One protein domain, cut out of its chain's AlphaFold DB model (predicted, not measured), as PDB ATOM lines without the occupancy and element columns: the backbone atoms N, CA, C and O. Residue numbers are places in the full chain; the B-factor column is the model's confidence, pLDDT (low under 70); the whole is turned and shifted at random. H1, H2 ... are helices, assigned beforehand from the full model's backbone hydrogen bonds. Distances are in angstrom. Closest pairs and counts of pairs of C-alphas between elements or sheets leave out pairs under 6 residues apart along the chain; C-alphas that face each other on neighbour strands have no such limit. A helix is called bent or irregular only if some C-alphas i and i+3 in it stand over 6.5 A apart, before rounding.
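This is residues 2 to 51 of the 51 residues of a protein of Vulcanisaeta sp (UniProt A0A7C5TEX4). An open, spread-out V without a packed core: the straight helix H2 makes much of one arm, a long stretch with no named element, residues 2 to 21, makes the other, and the short helix H1 sits at the corner between them. Residues 34 to 40 and 42 to 51, which take in most of H2, stand free, and so do residues 22 to 28 with H1 and residues 9 to 14 of the long stretch. The printed part has 50 residues with two named helices, H1 then H2 along the chain, and no named strand; the class is all helix, though only 20 of the 50 residues are in named elements. The whole is extended, with a radius of gyration of the C-alphas of 16.4 A, and flat, spanning 46 by 39 by 13 A.

H2, the longest helix, holds residues 35 to 49 and measures 21.1 A from C-alpha 35 at (-4.101, 2.557, -36.918) to C-alpha 49 at (0.192, -14.638, -25.502). H1 holds residues 22 to 26, beginning at C-alpha 22 at (-8.430, 17.945, -31.553).

H2 and H1 are apart, with no C-alpha of the one within 8 A of the other. A short link of 8 residues joins them. In both helices every O i to N i+4 pair is within hydrogen-bond range, and neither helix is bent.

The two C-alphas farthest apart are those of Lys 2 and Gly 28, at 46.8 A. The printed part has no cut and ends at Gln 51, the chain's last residue. The C-alphas of residues 2 to 21 lie 9 to 27 A from the mean of all C-alphas. The mean pLDDT of the printed part is 91.0; residues 2 to 6 and residue 51 are under 70.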
ATOM      1  N   LYS A   2     -31.521 -13.041 -43.496       57.22
ATOM      2  CA  LYS A   2     -31.244 -12.023 -44.530       57.22
ATOM      3  C   LYS A   2     -29.791 -11.548 -44.372       57.22
ATOM      4  O   LYS A   2     -29.472 -11.087 -43.278       57.22
ATOM      5  N   PRO A   3     -28.925 -11.656 -45.397       57.69
ATOM      6  CA  PRO A   3     -27.596 -11.067 -45.320       57.69
ATOM      7  C   PRO A   3     -27.819  -9.576 -45.117       57.69
ATOM      8  O   PRO A   3     -28.644  -8.984 -45.817       57.69
ATOM      9  N   VAL A   4     -27.194  -8.998 -44.096       61.66
ATOM     10  CA  VAL A   4     -27.401  -7.595 -43.760       61.66
ATOM     11  C   VAL A   4     -26.953  -6.775 -44.972       61.66
ATOM     12  O   VAL A   4     -25.765  -6.636 -45.271       61.66
ATOM     13  N   LEU A   5     -27.949  -6.353 -45.753       60.91
ATOM     14  CA  LEU A   5     -27.805  -5.587 -46.978       60.91
ATOM     15  C   LEU A   5     -26.875  -4.408 -46.649       60.91
ATOM     16  O   LEU A   5     -27.076  -3.750 -45.628       60.91
ATOM     17  N   HIS A   6     -25.875  -4.147 -47.496       67.00
ATOM     18  CA  HIS A   6     -24.932  -3.012 -47.423       67.00
ATOM     19  C   HIS A   6     -23.589  -3.215 -46.684       67.00
ATOM     20  O   HIS A   6     -22.795  -2.270 -46.625       67.00
ATOM     21  N   GLY A   7     -23.244  -4.432 -46.240       78.00
ATOM     22  CA  GLY A   7     -21.883  -4.755 -45.770       78.00
ATOM     23  C   GLY A   7     -21.578  -4.253 -44.358       78.00
ATOM     24  O   GLY A   7     -20.532  -3.643 -44.138       78.00
ATOM     25  N   VAL A   8     -22.522  -4.484 -43.450       84.56
ATOM     26  CA  VAL A   8     -22.406  -4.300 -41.998       84.56
ATOM     27  C   VAL A   8     -22.705  -5.641 -41.325       84.56
ATOM     28  O   VAL A   8     -23.478  -6.428 -41.868       84.56
ATOM     29  N   GLY A   9     -22.057  -5.952 -40.205       88.12
ATOM     30  CA  GLY A   9     -22.099  -7.299 -39.618       88.12
ATOM     31  C   GLY A   9     -23.414  -7.644 -38.911       88.12
ATOM     32  O   GLY A   9     -23.820  -8.804 -38.888       88.12
ATOM     33  N   TRP A  10     -24.090  -6.644 -38.341       89.12
ATOM     34  CA  TRP A  10     -25.310  -6.797 -37.541       89.12
ATOM     35  C   TRP A  10     -26.117  -5.483 -37.491       89.12
ATOM     36  O   TRP A  10     -25.586  -4.422 -37.838       89.12
ATOM     37  N   PRO A  11     -27.401  -5.503 -37.070       87.31
ATOM     38  CA  PRO A  11     -28.183  -4.281 -36.878       87.31
ATOM     39  C   PRO A  11     -27.508  -3.326 -35.884       87.31
ATOM     40  O   PRO A  11     -27.281  -3.684 -34.731       87.31
ATOM     41  N   GLY A  12     -27.187  -2.112 -36.335       88.88
ATOM     42  CA  GLY A  12     -26.503  -1.092 -35.530       88.88
ATOM     43  C   GLY A  12     -24.980  -1.036 -35.700       88.88
ATOM     44  O   GLY A  12     -24.358  -0.139 -35.138       88.88
ATOM     45  N   ASP A  13     -24.374  -1.933 -36.485       91.00
ATOM     46  CA  ASP A  13     -22.954  -1.836 -36.837       91.00
ATOM     47  C   ASP A  13     -22.681  -0.615 -37.735       91.00
ATOM     48  O   ASP A  13     -23.300  -0.420 -38.788       91.00
ATOM     49  N   VAL A  14     -21.739   0.227 -37.308       90.19
ATOM     50  CA  VAL A  14     -21.380   1.465 -37.999       90.19
ATOM     51  C   VAL A  14     -20.203   1.195 -38.930       90.19
ATOM     52  O   VAL A  14     -19.047   1.166 -38.519       90.19
ATOM     53  N   LYS A  15     -20.497   1.097 -40.229       89.31
ATOM     54  CA  LYS A  15     -19.530   0.733 -41.281       89.31
ATOM     55  C   LYS A  15     -18.244   1.575 -41.329       89.31
ATOM     56  O   LYS A  15     -17.208   1.090 -41.777       89.31
ATOM     57  N   LYS A  16     -18.314   2.864 -40.984       92.81
ATOM     58  CA  LYS A  16     -17.174   3.794 -41.030       92.81
ATOM     59  C   LYS A  16     -17.198   4.697 -39.807       92.81
ATOM     60  O   LYS A  16     -18.166   5.427 -39.613       92.81
ATOM     61  N   ILE A  17     -16.113   4.695 -39.040       94.12
ATOM     62  CA  ILE A  17     -15.957   5.552 -37.866       94.12
ATOM     63  C   ILE A  17     -14.554   6.159 -37.813       94.12
ATOM     64  O   ILE A  17     -13.549   5.475 -37.990       94.12
ATOM     65  N   ALA A  18     -14.500   7.464 -37.564       96.75
ATOM     66  CA  ALA A  18     -13.286   8.197 -37.236       96.75
ATOM     67  C   ALA A  18     -13.672   9.358 -36.316       96.75
ATOM     68  O   ALA A  18     -14.523  10.176 -36.665       96.75
ATOM     69  N   LEU A  19     -13.077   9.414 -35.124       96.94
ATOM     70  CA  LEU A  19     -13.399  10.430 -34.126       96.94
ATOM     71  C   LEU A  19     -12.437  11.612 -34.222       96.94
ATOM     72  O   LEU A  19     -11.231  11.449 -34.418       96.94
ATOM     73  N   LYS A  20     -12.975  12.818 -34.036       97.75
ATOM     74  CA  LYS A  20     -12.178  14.041 -33.951       97.75
ATOM     75  C   LYS A  20     -11.473  14.097 -32.594       97.75
ATOM     76  O   LYS A  20     -12.128  14.068 -31.557       97.75
ATOM     77  N   ILE A  21     -10.148  14.227 -32.608       97.50
ATOM     78  CA  ILE A  21      -9.302  14.201 -31.397       97.50
ATOM     79  C   ILE A  21      -8.623  15.546 -31.096       97.50
ATOM     80  O   ILE A  21      -7.655  15.608 -30.345       97.50
ATOM     81  N   ASP A  22      -9.107  16.646 -31.670       98.19
ATOM     82  CA  ASP A  22      -8.430  17.945 -31.553       98.19
ATOM     83  C   ASP A  22      -8.392  18.468 -30.115       98.19
ATOM     84  O   ASP A  22      -7.370  18.996 -29.686       98.19
ATOM     85  N   LYS A  23      -9.456  18.237 -29.333       98.38
ATOM     86  CA  LYS A  23      -9.506  18.632 -27.917       98.38
ATOM     87  C   LYS A  23      -8.394  17.973 -27.100       98.38
ATOM     88  O   LYS A  23      -7.733  18.639 -26.318       98.38
ATOM     89  N   ILE A  24      -8.156  16.675 -27.297       98.00
ATOM     90  CA  ILE A  24      -7.120  15.963 -26.539       98.00
ATOM     91  C   ILE A  24      -5.714  16.302 -27.055       98.00
ATOM     92  O   ILE A  24      -4.781  16.409 -26.265       98.00
ATOM     93  N   LYS A  25      -5.559  16.568 -28.360       97.81
ATOM     94  CA  LYS A  25      -4.295  17.071 -28.921       97.81
ATOM     95  C   LYS A  25      -3.883  18.417 -28.320       97.81
ATOM     96  O   LYS A  25      -2.700  18.616 -28.069       97.81
ATOM     97  N   GLN A  26      -4.839  19.310 -28.052       98.31
ATOM     98  CA  GLN A  26      -4.576  20.592 -27.378       98.31
ATOM     99  C   GLN A  26      -4.028  20.411 -25.954       98.31
ATOM    100  O   GLN A  26      -3.262  21.246 -25.491       98.31
ATOM    101  N   LEU A  27      -4.356  19.299 -25.290       98.31
ATOM    102  CA  LEU A  27      -3.814  18.932 -23.977       98.31
ATOM    103  C   LEU A  27      -2.426  18.265 -24.061       98.31
ATOM    104  O   LEU A  27      -1.926  17.756 -23.064       98.31
ATOM    105  N   GLY A  28      -1.808  18.228 -25.246       97.94
ATOM    106  CA  GLY A  28      -0.482  17.644 -25.462       97.94
ATOM    107  C   GLY A  28      -0.486  16.158 -25.824       97.94
ATOM    108  O   GLY A  28       0.579  15.562 -25.985       97.94
ATOM    109  N   PHE A  29      -1.656  15.534 -25.999       97.75
ATOM    110  CA  PHE A  29      -1.709  14.141 -26.436       97.75
ATOM    111  C   PHE A  29      -1.236  13.988 -27.885       97.75
ATOM    112  O   PHE A  29      -1.782  14.592 -28.812       97.75
ATOM    113  N   LYS A  30      -0.270  13.089 -28.088       97.12
ATOM    114  CA  LYS A  30       0.213  12.684 -29.408       97.12
ATOM    115  C   LYS A  30       0.150  11.158 -29.533       97.12
ATOM    116  O   LYS A  30       0.828  10.471 -28.766       97.12
ATOM    117  N   PRO A  31      -0.626  10.604 -30.485       96.88
ATOM    118  CA  PRO A  31      -0.636   9.166 -30.713       96.88
ATOM    119  C   PRO A  31       0.757   8.706 -31.149       96.88
ATOM    120  O   PRO A  31       1.373   9.306 -32.031       96.88
ATOM    121  N   LYS A  32       1.252   7.645 -30.508       98.19
ATOM    122  CA  LYS A  32       2.564   7.056 -30.815       98.19
ATOM    123  C   LYS A  32       2.545   6.202 -32.084       98.19
ATOM    124  O   LYS A  32       3.588   6.025 -32.695       98.19
ATOM    125  N   LEU A  33       1.375   5.675 -32.443       98.38
ATOM    126  CA  LEU A  33       1.161   4.753 -33.556       98.38
ATOM    127  C   LEU A  33      -0.021   5.231 -34.400       98.38
ATOM    128  O   LEU A  33      -0.993   5.777 -33.866       98.38
ATOM    129  N   ASN A  34       0.031   4.975 -35.704       98.06
ATOM    130  CA  ASN A  34      -1.156   5.029 -36.553       98.06
ATOM    131  C   ASN A  34      -1.986   3.731 -36.434       98.06
ATOM    132  O   ASN A  34      -1.546   2.743 -35.843       98.06
ATOM    133  N   SER A  35      -3.192   3.710 -37.013       97.69
ATOM    134  CA  SER A  35      -4.101   2.557 -36.918       97.69
ATOM    135  C   SER A  35      -3.483   1.252 -37.432       97.69
ATOM    136  O   SER A  35      -3.652   0.210 -36.807       97.69
ATOM    137  N   LYS A  36      -2.737   1.294 -38.544       98.44
ATOM    138  CA  LYS A  36      -2.116   0.099 -39.140       98.44
ATOM    139  C   LYS A  36      -1.014  -0.463 -38.244       98.44
ATOM    140  O   LYS A  36      -0.911  -1.677 -38.077       98.44
ATOM    141  N   GLU A  37      -0.197   0.413 -37.670       98.62
ATOM    142  CA  GLU A  37       0.871   0.037 -36.741       98.62
ATOM    143  C   GLU A  37       0.314  -0.548 -35.444       98.62
ATOM    144  O   GLU A  37       0.780  -1.600 -35.010       98.62
ATOM    145  N   ALA A  38      -0.713   0.089 -34.869       98.56
ATOM    146  CA  ALA A  38      -1.374  -0.385 -33.657       98.56
ATOM    147  C   ALA A  38      -1.944  -1.799 -33.845       98.56
ATOM    148  O   ALA A  38      -1.641  -2.683 -33.051       98.56
ATOM    149  N   ILE A  39      -2.666  -2.043 -34.947       98.31
ATOM    150  CA  ILE A  39      -3.206  -3.374 -35.273       98.31
ATOM    151  C   ILE A  39      -2.079  -4.407 -35.384       98.31
ATOM    152  O   ILE A  39      -2.157  -5.476 -34.784       98.31
ATOM    153  N   LYS A  40      -1.009  -4.093 -36.125       98.44
ATOM    154  CA  LYS A  40       0.116  -5.020 -36.316       98.44
ATOM    155  C   LYS A  40       0.796  -5.376 -34.991       98.44
ATOM    156  O   LYS A  40       1.182  -6.528 -34.811       98.44
ATOM    157  N   LEU A  41       0.965  -4.404 -34.093       98.31
ATOM    158  CA  LEU A  41       1.541  -4.636 -32.769       98.31
ATOM    159  C   LEU A  41       0.628  -5.527 -31.919       98.31
ATOM    160  O   LEU A  41       1.103  -6.514 -31.369       98.31
ATOM    161  N   THR A  42      -0.673  -5.235 -31.876       98.06
ATOM    162  CA  THR A  42      -1.644  -6.045 -31.128       98.06
ATOM    163  C   THR A  42      -1.677  -7.491 -31.618       98.06
ATOM    164  O   THR A  42      -1.616  -8.399 -30.802       98.06
ATOM    165  N   VAL A  43      -1.702  -7.725 -32.937       98.12
ATOM    166  CA  VAL A  43      -1.692  -9.089 -33.497       98.12
ATOM    167  C   VAL A  43      -0.440  -9.858 -33.075       98.12
ATOM    168  O   VAL A  43      -0.546 -11.010 -32.670       98.12
ATOM    169  N   LYS A  44       0.741  -9.228 -33.128       97.75
ATOM    170  CA  LYS A  44       1.990  -9.863 -32.673       97.75
ATOM    171  C   LYS A  44       1.941 -10.237 -31.193       97.75
ATOM    172  O   LYS A  44       2.374 -11.326 -30.843       97.75
ATOM    173  N   ASN A  45       1.423  -9.345 -30.352       97.75
ATOM    174  CA  ASN A  45       1.326  -9.595 -28.916       97.75
ATOM    175  C   ASN A  45       0.367 -10.750 -28.619       97.75
ATOM    176  O   ASN A  45       0.751 -11.668 -27.911       97.75
ATOM    177  N   LEU A  46      -0.819 -10.763 -29.238       97.88
ATOM    178  CA  LEU A  46      -1.804 -11.832 -29.041       97.88
ATOM    179  C   LEU A  46      -1.279 -13.204 -29.474       97.88
ATOM    180  O   LEU A  46      -1.493 -14.184 -28.773       97.88
ATOM    181  N   ILE A  47      -0.567 -13.279 -30.604       97.56
ATOM    182  CA  ILE A  47       0.052 -14.538 -31.048       97.56
ATOM    183  C   ILE A  47       1.021 -15.054 -29.979       97.56
ATOM    184  O   ILE A  47       0.969 -16.234 -29.644       97.56
ATOM    185  N   ASN A  48       1.845 -14.170 -29.412       96.06
ATOM    186  CA  ASN A  48       2.805 -14.522 -28.367       96.06
ATOM    187  C   ASN A  48       2.149 -14.829 -27.007       96.06
ATOM    188  O   ASN A  48       2.761 -15.515 -26.202       96.06
ATOM    189  N   GLU A  49       0.949 -14.315 -26.725       94.19
ATOM    190  CA  GLU A  49       0.192 -14.638 -25.502       94.19
ATOM    191  C   GLU A  49      -0.421 -16.045 -25.549       94.19
ATOM    192  O   GLU A  49      -0.654 -16.655 -24.510       94.19
ATOM    193  N   THR A  50      -0.711 -16.547 -26.751       80.69
ATOM    194  CA  THR A  50      -1.357 -17.854 -26.961       80.69
ATOM    195  C   THR A  50      -0.388 -19.004 -27.255       80.69
ATOM    196  O   THR A  50      -0.847 -20.134 -27.428       80.69
ATOM    197  N   GLN A  51       0.915 -18.722 -27.353       61.44
ATOM    198  CA  GLN A  51       1.986 -19.710 -27.545       61.44
ATOM    199  C   GLN A  51       2.635 -20.077 -26.215       61.44
ATOM    200  O   GLN A  51       2.879 -21.288 -26.021       61.44
TER     201      GLN A  51